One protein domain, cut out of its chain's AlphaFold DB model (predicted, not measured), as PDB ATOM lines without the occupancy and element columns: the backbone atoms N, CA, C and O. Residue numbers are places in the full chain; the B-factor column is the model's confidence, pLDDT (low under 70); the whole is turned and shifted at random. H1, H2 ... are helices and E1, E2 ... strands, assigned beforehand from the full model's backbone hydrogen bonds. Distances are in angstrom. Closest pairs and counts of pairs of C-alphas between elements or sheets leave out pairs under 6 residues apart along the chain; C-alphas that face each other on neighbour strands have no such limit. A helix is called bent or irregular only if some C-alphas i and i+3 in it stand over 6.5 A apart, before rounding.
ATOM      1  N   ALA A   9      -6.095  35.041 -23.670       87.69
ATOM      2  CA  ALA A   9      -6.167  36.486 -23.457       87.69
ATOM      3  C   ALA A   9      -6.024  37.300 -24.758       87.69
ATOM      4  O   ALA A   9      -6.677  38.324 -24.918       87.69
ATOM      5  N   THR A  10      -5.216  36.838 -25.721       87.75
ATOM      6  CA  THR A  10      -5.092  37.488 -27.035       87.75
ATOM      7  C   THR A  10      -6.382  37.377 -27.845       87.75
ATOM      8  O   THR A  10      -6.734  38.302 -28.566       87.75
ATOM      9  N   ILE A  11      -7.085  36.247 -27.741       89.00
ATOM     10  CA  ILE A  11      -8.328  36.002 -28.480       89.00
ATOM     11  C   ILE A  11      -9.457  36.864 -27.896       89.00
ATOM     12  O   ILE A  11     -10.205  37.467 -28.661       89.00
ATOM     13  N   LEU A  12      -9.535  36.981 -26.566       91.50
ATOM     14  CA  LEU A  12     -10.507  37.845 -25.881       91.50
ATOM     15  C   LEU A  12     -10.254  39.335 -26.151       91.50
ATOM     16  O   LEU A  12     -11.177  40.038 -26.543       91.50
ATOM     17  N   ALA A  13      -9.001  39.796 -26.071       91.00
ATOM     18  CA  ALA A  13      -8.660  41.180 -26.412       91.00
ATOM     19  C   ALA A  13      -9.032  41.532 -27.865       91.00
ATOM     20  O   ALA A  13      -9.470  42.643 -28.159       91.00
ATOM     21  N   GLU A  14      -8.887  40.575 -28.785       90.94
ATOM     22  CA  GLU A  14      -9.314  40.758 -30.169       90.94
ATOM     23  C   GLU A  14     -10.842  40.771 -30.303       90.94
ATOM     24  O   GLU A  14     -11.377  41.550 -31.091       90.94
ATOM     25  N   ALA A  15     -11.557  39.969 -29.509       92.94
ATOM     26  CA  ALA A  15     -13.013  40.013 -29.443       92.94
ATOM     27  C   ALA A  15     -13.522  41.379 -28.956       92.94
ATOM     28  O   ALA A  15     -14.444  41.925 -29.561       92.94
ATOM     29  N   ASP A  16     -12.890  41.968 -27.939       94.69
ATOM     30  CA  ASP A  16     -13.240  43.302 -27.435       94.69
ATOM     31  C   ASP A  16     -12.977  44.394 -28.469       94.69
ATOM     32  O   ASP A  16     -13.846  45.227 -28.736       94.69
ATOM     33  N   ARG A  17     -11.817  44.343 -29.132       93.12
ATOM     34  CA  ARG A  17     -11.479  45.265 -30.223       93.12
ATOM     35  C   ARG A  17     -12.497  45.191 -31.360       93.12
ATOM     36  O   ARG A  17     -12.913  46.222 -31.890       93.12
ATOM     37  N   LEU A  18     -12.861  43.978 -31.776       93.69
ATOM     38  CA  LEU A  18     -13.844  43.770 -32.836       93.69
ATOM     39  C   LEU A  18     -15.226  44.258 -32.400       93.69
ATOM     40  O   LEU A  18     -15.889  44.921 -33.192       93.69
ATOM     41  N   ALA A  19     -15.630  44.006 -31.153       95.62
ATOM     42  CA  ALA A  19     -16.886  44.509 -30.606       95.62
ATOM     43  C   ALA A  19     -16.942  46.044 -30.663       95.62
ATOM     44  O   ALA A  19     -17.894  46.594 -31.209       95.62
ATOM     45  N   GLU A  20     -15.895  46.735 -30.203       95.44
ATOM     46  CA  GLU A  20     -15.804  48.201 -30.271       95.44
ATOM     47  C   GLU A  20     -15.787  48.720 -31.719       95.44
ATOM     48  O   GLU A  20     -16.321  49.783 -32.034       95.44
ATOM     49  N   ARG A  21     -15.170  47.984 -32.647       94.31
ATOM     50  CA  ARG A  21     -15.153  48.386 -34.057       94.31
ATOM     51  C   ARG A  21     -16.517  48.211 -34.724       94.31
ATOM     52  O   ARG A  21     -16.865  49.036 -35.572       94.31
ATOM     53  N   LEU A  22     -17.280  47.183 -34.345       94.25
ATOM     54  CA  LEU A  22     -18.635  46.953 -34.850       94.25
ATOM     55  C   LEU A  22     -19.603  48.059 -34.415       94.25
ATOM     56  O   LEU A  22     -20.430  48.457 -35.226       94.25
ATOM     57  N   THR A  23     -19.459  48.627 -33.211       94.94
ATOM     58  CA  THR A  23     -20.306  49.759 -32.774       94.94
ATOM     59  C   THR A  23     -20.060  51.047 -33.563       94.94
ATOM     60  O   THR A  23     -20.823  51.995 -33.431       94.94
ATOM     61  N   LYS A  24     -18.980  51.112 -34.353       94.50
ATOM     62  CA  LYS A  24     -18.649  52.252 -35.226       94.50
ATOM     63  C   LYS A  24     -19.183  52.075 -36.650       94.50
ATOM     64  O   LYS A  24     -18.969  52.954 -37.480       94.50
ATOM     65  N   LEU A  25     -19.808  50.939 -36.968       93.81
ATOM     66  CA  LEU A  25     -20.462  50.773 -38.261       93.81
ATOM     67  C   LEU A  25     -21.717  51.656 -38.301       93.81
ATOM     68  O   LEU A  25     -22.500  51.618 -37.356       93.81
ATOM     69  N   PRO A  26     -21.919  52.442 -39.371       93.44
ATOM     70  CA  PRO A  26     -23.122  53.242 -39.510       93.44
ATOM     71  C   PRO A  26     -24.324  52.317 -39.702       93.44
ATOM     72  O   PRO A  26     -24.257  51.350 -40.467       93.44
ATOM     73  N   ASP A  27     -25.418  52.611 -39.009       90.81
ATOM     74  CA  ASP A  27     -26.654  51.850 -39.142       90.81
ATOM     75  C   ASP A  27     -27.282  52.045 -40.524       90.81
ATOM     76  O   ASP A  27     -27.198  53.109 -41.144       90.81
ATOM     77  N   ILE A  28     -27.958  51.002 -41.000       88.62
ATOM     78  CA  ILE A  28     -28.786  51.096 -42.197       88.62
ATOM     79  C   ILE A  28     -30.101  51.763 -41.797       88.62
ATOM     80  O   ILE A  28     -30.867  51.217 -41.004       88.62
ATOM     81  N   ASN A  29     -30.377  52.923 -42.384       91.25
ATOM     82  CA  ASN A  29     -31.618  53.660 -42.185       91.25
ATOM     83  C   ASN A  29     -32.319  53.858 -43.531       91.25
ATOM     84  O   ASN A  29     -31.782  54.521 -44.419       91.25
ATOM     85  N   ILE A  30     -33.520  53.294 -43.673       87.56
ATOM     86  CA  ILE A  30     -34.304  53.347 -44.914       87.56
ATOM     87  C   ILE A  30     -34.702  54.775 -45.309       87.56
ATOM     88  O   ILE A  30     -34.829  55.064 -46.496       87.56
ATOM     89  N   ASP A  31     -34.831  55.669 -44.329       93.56
ATOM     90  CA  ASP A  31     -35.211  57.067 -44.542       93.56
ATOM     91  C   ASP A  31     -34.005  57.957 -44.867       93.56
ATOM     92  O   ASP A  31     -34.162  59.129 -45.204       93.56
ATOM     93  N   THR A  32     -32.786  57.424 -44.749       90.25
ATOM     94  CA  THR A  32     -31.551  58.134 -45.087       90.25
ATOM     95  C   THR A  32     -31.045  57.641 -46.440       90.25
ATOM     96  O   THR A  32     -30.581  56.497 -46.531       90.25
ATOM     97  N   PRO A  33     -31.105  58.481 -47.491       86.25
ATOM     98  CA  PRO A  33     -30.463  58.179 -48.761       86.25
ATOM     99  C   PRO A  33     -28.997  57.785 -48.537       86.25
ATOM    100  O   PRO A  33     -28.331  58.329 -47.662       86.25
ATOM    101  N   ASP A  34     -28.520  56.803 -49.295       93.00
ATOM    102  CA  ASP A  34     -27.150  56.274 -49.251       93.00
ATOM    103  C   ASP A  34     -26.728  55.490 -47.999       93.00
ATOM    104  O   ASP A  34     -25.633  54.929 -48.004       93.00
ATOM    105  N   SER A  35     -27.578  55.319 -46.976       91.06
ATOM    106  CA  SER A  35     -27.210  54.574 -45.753       91.06
ATOM    107  C   SER A  35     -26.684  53.158 -46.034       91.06
ATOM    108  O   SER A  35     -25.719  52.708 -45.419       91.06
ATOM    109  N   PHE A  36     -27.258  52.472 -47.029       89.12
ATOM    110  CA  PHE A  36     -26.784  51.171 -47.505       89.12
ATOM    111  C   PHE A  36     -25.376  51.237 -48.107       89.12
ATOM    112  O   PHE A  36     -24.557  50.351 -47.853       89.12
ATOM    113  N   THR A  37     -25.093  52.266 -48.909       92.06
ATOM    114  CA  THR A  37     -23.780  52.486 -49.528       92.06
ATOM    115  C   THR A  37     -22.748  52.789 -48.450       92.06
ATOM    116  O   THR A  37     -21.737  52.095 -48.375       92.06
ATOM    117  N   THR A  38     -23.050  53.724 -47.546       92.81
ATOM    118  CA  THR A  38     -22.175  54.092 -46.426       92.81
ATOM    119  C   THR A  38     -21.889  52.897 -45.514       92.81
ATOM    120  O   THR A  38     -20.738  52.650 -45.153       92.81
ATOM    121  N   HIS A  39     -22.907  52.094 -45.186       91.81
ATOM    122  CA  HIS A  39     -22.721  50.860 -44.423       91.81
ATOM    123  C   HIS A  39     -21.798  49.880 -45.151       91.81
ATOM    124  O   HIS A  39     -20.862  49.339 -44.562       91.81
ATOM    125  N   ARG A  40     -22.023  49.663 -46.450       89.81
ATOM    126  CA  ARG A  40     -21.210  48.746 -47.253       89.81
ATOM    127  C   ARG A  40     -19.751  49.196 -47.353       89.81
ATOM    128  O   ARG A  40     -18.865  48.347 -47.275       89.81
ATOM    129  N   GLU A  41     -19.498  50.489 -47.516       93.00
ATOM    130  CA  GLU A  41     -18.148  51.064 -47.549       93.00
ATOM    131  C   GLU A  41     -17.432  50.897 -46.207       93.00
ATOM    132  O   GLU A  41     -16.308  50.396 -46.177       93.00
ATOM    133  N   ALA A  42     -18.109  51.187 -45.092       93.44
ATOM    134  CA  ALA A  42     -17.559  50.980 -43.752       93.44
ATOM    135  C   ALA A  42     -17.235  49.499 -43.469       93.44
ATOM    136  O   ALA A  42     -16.233  49.180 -42.825       93.44
ATOM    137  N   VAL A  43     -18.051  48.568 -43.976       91.62
ATOM    138  CA  VAL A  43     -17.764  47.126 -43.897       91.62
ATOM    139  C   VAL A  43     -16.562  46.747 -44.768       91.62
ATOM    140  O   VAL A  43     -15.751  45.919 -44.353       91.62
ATOM    141  N   ALA A  44     -16.414  47.337 -45.956       89.81
ATOM    142  CA  ALA A  44     -15.254  47.100 -46.815       89.81
ATOM    143  C   ALA A  44     -13.953  47.617 -46.175       89.81
ATOM    144  O   ALA A  44     -12.933  46.928 -46.231       89.81
ATOM    145  N   GLU A  45     -13.998  48.773 -45.510       91.81
ATOM    146  CA  GLU A  45     -12.882  49.311 -44.729       91.81
ATOM    147  C   GLU A  45     -12.497  48.366 -43.584       91.81
ATOM    148  O   GLU A  45     -11.331  48.000 -43.460       91.81
ATOM    149  N   LEU A  46     -13.473  47.871 -42.814       90.81
ATOM    150  CA  LEU A  46     -13.231  46.866 -41.776       90.81
ATOM    151  C   LEU A  46     -12.543  45.614 -42.343       90.81
ATOM    152  O   LEU A  46     -11.593  45.107 -41.748       90.81
ATOM    153  N   VAL A  47     -12.984  45.112 -43.500       87.62
ATOM    154  CA  VAL A  47     -12.316  43.980 -44.165       87.62
ATOM    155  C   VAL A  47     -10.870  44.326 -44.499       87.62
ATOM    156  O   VAL A  47      -9.981  43.528 -44.211       87.62
ATOM    157  N   ALA A  48     -10.618  45.502 -45.073       87.25
ATOM    158  CA  ALA A  48      -9.268  45.939 -45.403       87.25
ATOM    159  C   ALA A  48      -8.382  46.057 -44.151       87.25
ATOM    160  O   ALA A  48      -7.259  45.554 -44.161       87.25
ATOM    161  N   GLU A  49      -8.889  46.627 -43.052       87.56
ATOM    162  CA  GLU A  49      -8.191  46.697 -41.760       87.56
ATOM    163  C   GLU A  49      -7.799  45.299 -41.248       87.56
ATOM    164  O   GLU A  49      -6.675  45.093 -40.778       87.56
ATOM    165  N   LEU A  50      -8.718  44.332 -41.337       84.69
ATOM    166  CA  LEU A  50      -8.496  42.953 -40.893       84.69
ATOM    167  C   LEU A  50      -7.448  42.251 -41.761       84.69
ATOM    168  O   LEU A  50      -6.488  41.702 -41.226       84.69
ATOM    169  N   MET A  51      -7.591  42.338 -43.085       81.31
ATOM    170  CA  MET A  51      -6.671  41.737 -44.058       81.31
ATOM    171  C   MET A  51      -5.287  42.416 -44.069       81.31
ATOM    172  O   MET A  51      -4.295  41.791 -44.435       81.31
ATOM    173  N   ALA A  52      -5.171  43.684 -43.665       81.81
ATOM    174  CA  ALA A  52      -3.882  44.377 -43.566       81.81
ATOM    175  C   ALA A  52      -3.078  43.948 -42.327       81.81
ATOM    176  O   ALA A  52      -1.849  43.882 -42.357       81.81
ATOM    177  N   ARG A  53      -3.763  43.611 -41.228       72.75
ATOM    178  CA  ARG A  53      -3.139  43.112 -39.986       72.75
ATOM    179  C   ARG A  53      -2.629  41.673 -40.102       72.75
ATOM    180  O   ARG A  53      -1.916  41.182 -39.228       72.75
ATOM    181  N   GLU A  54      -2.991  41.000 -41.185       61.94
ATOM    182  CA  GLU A  54      -2.875  39.563 -41.383       61.94
ATOM    183  C   GLU A  54      -1.516  39.038 -41.838       61.94
ATOM    184  O   GLU A  54      -1.374  37.830 -42.033       61.94
ATOM    185  N   ALA A  55      -0.479  39.874 -41.915       52.41
ATOM    186  CA  ALA A  55       0.867  39.421 -42.281       52.41
ATOM    187  C   ALA A  55       1.416  38.268 -41.396       52.41
ATOM    188  O   ALA A  55       2.453  37.693 -41.716       52.41
ATOM    189  N   ALA A  56       0.735  37.899 -40.299       51.19
ATOM    190  CA  ALA A  56       1.136  36.827 -39.394       51.19
ATOM    191  C   ALA A  56       0.162  35.636 -39.225       51.19
ATOM    192  O   ALA A  56       0.595  34.641 -38.633       51.19
ATOM    193  N   ARG A  57      -1.127  35.683 -39.623       63.06
ATOM    194  CA  ARG A  57      -2.108  34.625 -39.251       63.06
ATOM    195  C   ARG A  57      -3.336  34.580 -40.165       63.06
ATOM    196  O   ARG A  57      -3.949  35.626 -40.259       63.06
ATOM    197  N   PRO A  58      -3.779  33.397 -40.648       59.97
ATOM    198  CA  PRO A  58      -4.900  33.268 -41.578       59.97
ATOM    199  C   PRO A  58      -6.233  33.696 -40.945       59.97
ATOM    200  O   PRO A  58      -6.777  33.031 -40.060       59.97
ATOM    201  N   THR A  59      -6.766  34.791 -41.456       70.69
ATOM    202  CA  THR A  59      -8.080  35.369 -41.259       70.69
ATOM    203  C   THR A  59      -8.827  35.115 -42.553       70.69
ATOM    204  O   THR A  59      -8.340  35.303 -43.663       70.69
ATOM    205  N   THR A  60     -10.030  34.582 -42.432       78.62
ATOM    206  CA  THR A  60     -10.918  34.454 -43.582       78.62
ATOM    207  C   THR A  60     -12.025  35.462 -43.401       78.62
ATOM    208  O   THR A  60     -12.887  35.265 -42.550       78.62
ATOM    209  N   CYS A  61     -12.008  36.510 -44.219       80.44
ATOM    210  CA  CYS A  61     -13.121  37.435 -44.375       80.44
ATOM    211  C   CYS A  61     -13.748  37.186 -45.746       80.44
ATOM    212  O   CYS A  61     -13.159  37.514 -46.774       80.44
ATOM    213  N   ARG A  62     -14.928  36.561 -45.787       77.62
ATOM    214  CA  ARG A  62     -15.690  36.406 -47.035       77.62
ATOM    215  C   ARG A  62     -17.097  36.935 -46.830       77.62
ATOM    216  O   ARG A  62     -17.783  36.501 -45.912       77.62
ATOM    217  N   ALA A  63     -17.522  37.833 -47.706       71.56
ATOM    218  CA  ALA A  63     -18.905  38.266 -47.820       71.56
ATOM    219  C   ALA A  63     -19.399  37.908 -49.222       71.56
ATOM    220  O   ALA A  63     -18.724  38.193 -50.212       71.56
ATOM    221  N   ASN A  64     -20.550  37.252 -49.311       66.69
ATOM    222  CA  ASN A  64     -21.248  37.009 -50.566       66.69
ATOM    223  C   ASN A  64     -22.746  37.298 -50.389       66.69
ATOM    224  O   ASN A  64     -23.204  37.668 -49.310       66.69
ATOM    225  N   TRP A  65     -23.520  37.116 -51.456       63.31
ATOM    226  CA  TRP A  65     -24.971  37.323 -51.435       63.31
ATOM    227  C   TRP A  65     -25.724  36.377 -50.475       63.31
ATOM    228  O   TRP A  65     -26.889  36.619 -50.188       63.31
ATOM    229  N   GLN A  66     -25.078  35.317 -49.971       68.56
ATOM    230  CA  GLN A  66     -25.645  34.361 -49.008       68.56
ATOM    231  C   GLN A  66     -25.312  34.720 -47.551       68.56
ATOM    232  O   GLN A  66     -25.807  34.065 -46.633       68.56
ATOM    233  N   GLY A  67     -24.463  35.729 -47.325       85.12
ATOM    234  CA  GLY A  67     -24.058  36.170 -45.998       85.12
ATOM    235  C   GLY A  67     -22.550  36.360 -45.839       85.12
ATOM    236  O   GLY A  67     -21.808  36.617 -46.788       85.12
ATOM    237  N   GLY A  68     -22.090  36.275 -44.592       89.31
ATOM    238  CA  GLY A  68     -20.700  36.450 -44.196       89.31
ATOM    239  C   GLY A  68     -20.107  35.204 -43.558       89.31
ATOM    240  O   GLY A  68     -20.778  34.473 -42.826       89.31
ATOM    241  N   VAL A  69     -18.817  34.993 -43.799       90.81
ATOM    242  CA  VAL A  69     -17.966  34.027 -43.107       90.81
ATOM    243  C   VAL A  69     -16.794  34.786 -42.510       90.81
ATOM    244  O   VAL A  69     -16.081  35.492 -43.227       90.81
ATOM    245  N   PHE A  70     -16.581  34.587 -41.213       92.00
ATOM    246  CA  PHE A  70     -15.434  35.110 -40.494       92.00
ATOM    247  C   PHE A  70     -14.703  33.968 -39.790       92.00
ATOM    248  O   PHE A  70     -15.322  33.158 -39.094       92.00
ATOM    249  N   ALA A  71     -13.391  33.873 -39.987       89.81
ATOM    250  CA  ALA A  71     -12.551  32.941 -39.250       89.81
ATOM    251  C   ALA A  71     -11.268  33.625 -38.794       89.81
ATOM    252  O   ALA A  71     -10.611  34.274 -39.599       89.81
ATOM    253  N   LEU A  72     -10.922  33.442 -37.523       87.69
ATOM    254  CA  LEU A  72      -9.730  33.994 -36.885       87.69
ATOM    255  C   LEU A  72      -9.357  33.122 -35.680       87.69
ATOM    256  O   LEU A  72     -10.233  32.596 -34.995       87.69
ATOM    257  N   TYR A  73      -8.056  32.942 -35.432       85.19
ATOM    258  CA  TYR A  73      -7.511  32.159 -34.306       85.19
ATOM    259  C   TYR A  73      -8.068  30.728 -34.172       85.19
ATOM    260  O   TYR A  73      -8.142  30.184 -33.075       85.19
ATOM    261  N   GLY A  74      -8.446  30.099 -35.290       84.56
ATOM    262  CA  GLY A  74      -9.020  28.746 -35.305       84.56
ATOM    263  C   GLY A  74     -10.516  28.682 -34.972       84.56
ATOM    264  O   GLY A  74     -11.100  27.601 -35.002       84.56
ATOM    265  N   PHE A  75     -11.151  29.823 -34.708       87.88
ATOM    266  CA  PHE A  75     -12.595  29.956 -34.548       87.88
ATOM    267  C   PHE A  75     -13.199  30.400 -35.875       87.88
ATOM    268  O   PHE A  75     -12.601  31.194 -36.604       87.88
ATOM    269  N   ARG A  76     -14.389  29.893 -36.189       91.62
ATOM    270  CA  ARG A  76     -15.115  30.210 -37.418       91.62
ATOM    271  C   ARG A  76     -16.581  30.431 -37.093       91.62
ATOM    272  O   ARG A  76     -17.195  29.605 -36.421       91.62
ATOM    273  N   ALA A  77     -17.135  31.494 -37.655       93.06
ATOM    274  CA  ALA A  77     -18.543  31.826 -37.570       93.06
ATOM    275  C   ALA A  77     -19.082  32.295 -38.924       93.06
ATOM    276  O   ALA A  77     -18.340  32.718 -39.818       93.06
ATOM    277  N   THR A  78     -20.395  32.194 -39.073       93.94
ATOM    278  CA  THR A  78     -21.126  32.606 -40.270       93.94
ATOM    279  C   THR A  78     -22.381  33.367 -39.875       93.94
ATOM    280  O   THR A  78     -22.895  33.176 -38.772       93.94
ATOM    281  N   SER A  79     -22.901  34.203 -40.767       93.62
ATOM    282  CA  SER A  79     -24.203  34.853 -40.595       93.62
ATOM    283  C   SER A  79     -24.845  35.136 -41.944       93.62
ATOM    284  O   SER A  79     -24.154  35.537 -42.878       93.62
ATOM    285  N   THR A  80     -26.160  34.966 -42.046       91.19
ATOM    286  CA  THR A  80     -26.942  35.358 -43.230       91.19
ATOM    287  C   THR A  80     -27.085  36.876 -43.351       91.19
ATOM    288  O   THR A  80     -27.274  37.382 -44.449       91.19
ATOM    289  N   SER A  81     -26.903  37.618 -42.254       87.06
ATOM    290  CA  SER A  81     -26.916  39.090 -42.218       87.06
ATOM    291  C   SER A  81     -25.611  39.729 -42.718       87.06
ATOM    292  O   SER A  81     -25.407  40.928 -42.557       87.06
ATOM    293  N   GLY A  82     -24.696  38.942 -43.292       90.31
ATOM    294  CA  GLY A  82     -23.418  39.426 -43.811       90.31
ATOM    295  C   GLY A  82     -22.256  39.311 -42.824       90.31
ATOM    296  O   GLY A  82     -22.325  38.630 -41.797       90.31
ATOM    297  N   LEU A  83     -21.136  39.950 -43.173       91.38
ATOM    298  CA  LEU A  83     -19.886  39.847 -42.419       91.38
ATOM    299  C   LEU A  83     -19.966  40.419 -40.991       91.38
ATOM    300  O   LEU A  83     -19.479  39.730 -40.095       91.38
ATOM    301  N   PRO A  84     -20.599  41.582 -40.723       93.06
ATOM    302  CA  PRO A  84     -20.731  42.093 -39.355       93.06
ATOM    303  C   PRO A  84     -21.409  41.090 -38.416       93.06
ATOM    304  O   PRO A  84     -20.914  40.824 -37.323       93.06
ATOM    305  N   GLY A  85     -22.478  40.436 -38.884       93.62
ATOM    306  CA  GLY A  85     -23.143  39.381 -38.123       93.62
ATOM    307  C   GLY A  85     -22.248  38.158 -37.894       93.62
ATOM    308  O   GLY A  85     -22.291  37.549 -36.829       93.62
ATOM    309  N   ALA A  86     -21.405  37.794 -38.864       94.38
ATOM    310  CA  ALA A  86     -20.458  36.691 -38.699       94.38
ATOM    311  C   ALA A  86     -19.369  37.025 -37.665       94.38
ATOM    312  O   ALA A  86     -19.018  36.166 -36.859       94.38
ATOM    313  N   ILE A  87     -18.879  38.269 -37.646       94.06
ATOM    314  CA  ILE A  87     -17.934  38.760 -36.631       94.06
ATOM    315  C   ILE A  87     -18.597  38.759 -35.249       94.06
ATOM    316  O   ILE A  87     -18.010  38.249 -34.298       94.06
ATOM    317  N   GLN A  88     -19.843  39.228 -35.138       95.69
ATOM    318  CA  GLN A  88     -20.591  39.186 -33.880       95.69
ATOM    319  C   GLN A  88     -20.755  37.751 -33.358       95.69
ATOM    320  O   GLN A  88     -20.513  37.480 -32.182       95.69
ATOM    321  N   ASN A  89     -21.098  36.802 -34.234       95.75
ATOM    322  CA  ASN A  89     -21.200  35.388 -33.868       95.75
ATOM    323  C   ASN A  89     -19.850  34.806 -33.420       95.75
ATOM    324  O   ASN A  89     -19.803  34.003 -32.487       95.75
ATOM    325  N   TRP A  90     -18.749  35.219 -34.052       95.06
ATOM    326  CA  TRP A  90     -17.397  34.829 -33.648       95.06
ATOM    327  C   TRP A  90     -17.046  35.360 -32.254       95.06
ATOM    328  O   TRP A  90     -16.563  34.588 -31.427       95.06
ATOM    329  N   ILE A  91     -17.350  36.633 -31.965       95.25
ATOM    330  CA  ILE A  91     -17.145  37.255 -30.644       95.25
ATOM    331  C   ILE A  91     -17.891  36.460 -29.573       95.25
ATOM    332  O   ILE A  91     -17.287  36.029 -28.591       95.25
ATOM    333  N   THR A  92     -19.182  36.193 -29.790       95.62
ATOM    334  CA  THR A  92     -20.002  35.391 -28.871       95.62
ATOM    335  C   THR A  92     -19.386  34.011 -28.635       95.62
ATOM    336  O   THR A  92     -19.257  33.579 -27.491       95.62
ATOM    337  N   GLN A  93     -18.951  33.329 -29.699       93.75
ATOM    338  CA  GLN A  93     -18.341  32.003 -29.599       93.75
ATOM    339  C   GLN A  93     -17.033  32.018 -28.792       93.75
ATOM    340  O   GLN A  93     -16.786  31.106 -27.998       93.75
ATOM    341  N   VAL A  94     -16.183  33.022 -29.010       92.12
ATOM    342  CA  VAL A  94     -14.915  33.181 -28.291       92.12
ATOM    343  C   VAL A  94     -15.161  33.455 -26.813       92.12
ATOM    344  O   VAL A  94     -14.554  32.783 -25.985       92.12
ATOM    345  N   ARG A  95     -16.077  34.371 -26.477       93.12
ATOM    346  CA  ARG A  95     -16.408  34.714 -25.084       93.12
ATOM    347  C   ARG A  95     -16.964  33.517 -24.314       93.12
ATOM    348  O   ARG A  95     -16.438  33.172 -23.258       93.12
ATOM    349  N   GLN A  96     -17.906  32.786 -24.917       89.88
ATOM    350  CA  GLN A  96     -18.459  31.553 -24.340       89.88
ATOM    351  C   GLN A  96     -17.380  30.498 -24.062       89.88
ATOM    352  O   GLN A  96     -17.400  29.837 -23.026       89.88
ATOM    353  N   LYS A  97     -16.421  30.330 -24.981       85.00
ATOM    354  CA  LYS A  97     -15.314  29.372 -24.821       85.00
ATOM    355  C   LYS A  97     -14.195  29.885 -23.906       85.00
ATOM    356  O   LYS A  97     -13.459  29.070 -23.358       85.00
ATOM    357  N   GLY A  98     -14.072  31.200 -23.741       78.06
ATOM    358  CA  GLY A  98     -13.154  31.863 -22.814       78.06
ATOM    359  C   GLY A  98     -13.640  31.883 -21.362       78.06
ATOM    360  O   GLY A  98     -12.848  32.189 -20.477       78.06
ATOM    361  N   GLY A  99     -14.902  31.515 -21.108       68.31
ATOM    362  CA  GLY A  99     -15.486  31.445 -19.766       68.31
ATOM    363  C   GLY A  99     -16.214  32.714 -19.314       68.31
ATOM    364  O   GLY A  99     -16.635  32.776 -18.161       68.31
TER     365      GLY A  99
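This is residues 9 to 99 of the 101 residues of an uncharacterized protein of Rhodobacteraceae bacterium (UniProt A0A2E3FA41). A small three-stranded sheet has H3 packed slantwise on one face; H1 packs on H3, away from the sheet, and long H2 packs on the sheet mainly at E1. The printed part has 91 residues, with three named helices and three named strands in the order H1, H2, E1, E2, E3, H3. The class is mixed; the whole is compact, radius of gyration of the C-alphas 13.3 A, spans 41 by 28 by 23 A.

H1, residues 9 to 22, begins at C-alpha 9 (-6.167, 36.486, -23.457). H2, 35 to 56, is 34.0 A long and irregular: C-alphas 53 and 56 are 7.6 A apart. E1 is 60 to 64, E2 67 to 72, E3 75 to 79. H3, 83 to 98, 22.2 A, ends at C-alpha 98 (-13.154, 31.863, -22.814).

E1, E2 and E3 form a meander, each strand the antiparallel neighbour of the one before; N 62 and O 69 are 3.0 A apart, N 70 and O 77 2.9 A. H3 is on the sheet at a height of 6.1 A. H1 touches H3, closest C-alphas Ala 15 and Ile 91, 5.1 A, at a shallow tilt of 31 degrees, opposite ways. H2's closest C-alphas to E1 are Val 47 and Cys 61, 6.6 A. In H1 and H3 every O i to N i+4 pair is within hydrogen-bond range, in H2 15 of 18.

The C-alphas farthest apart, Pro 33 and Gly 99, are 42.2 A apart. The printed part has no cut; the link H1 to H2 is long. Residues 54 to 58, 64 to 66 and 99 have pLDDT under 70.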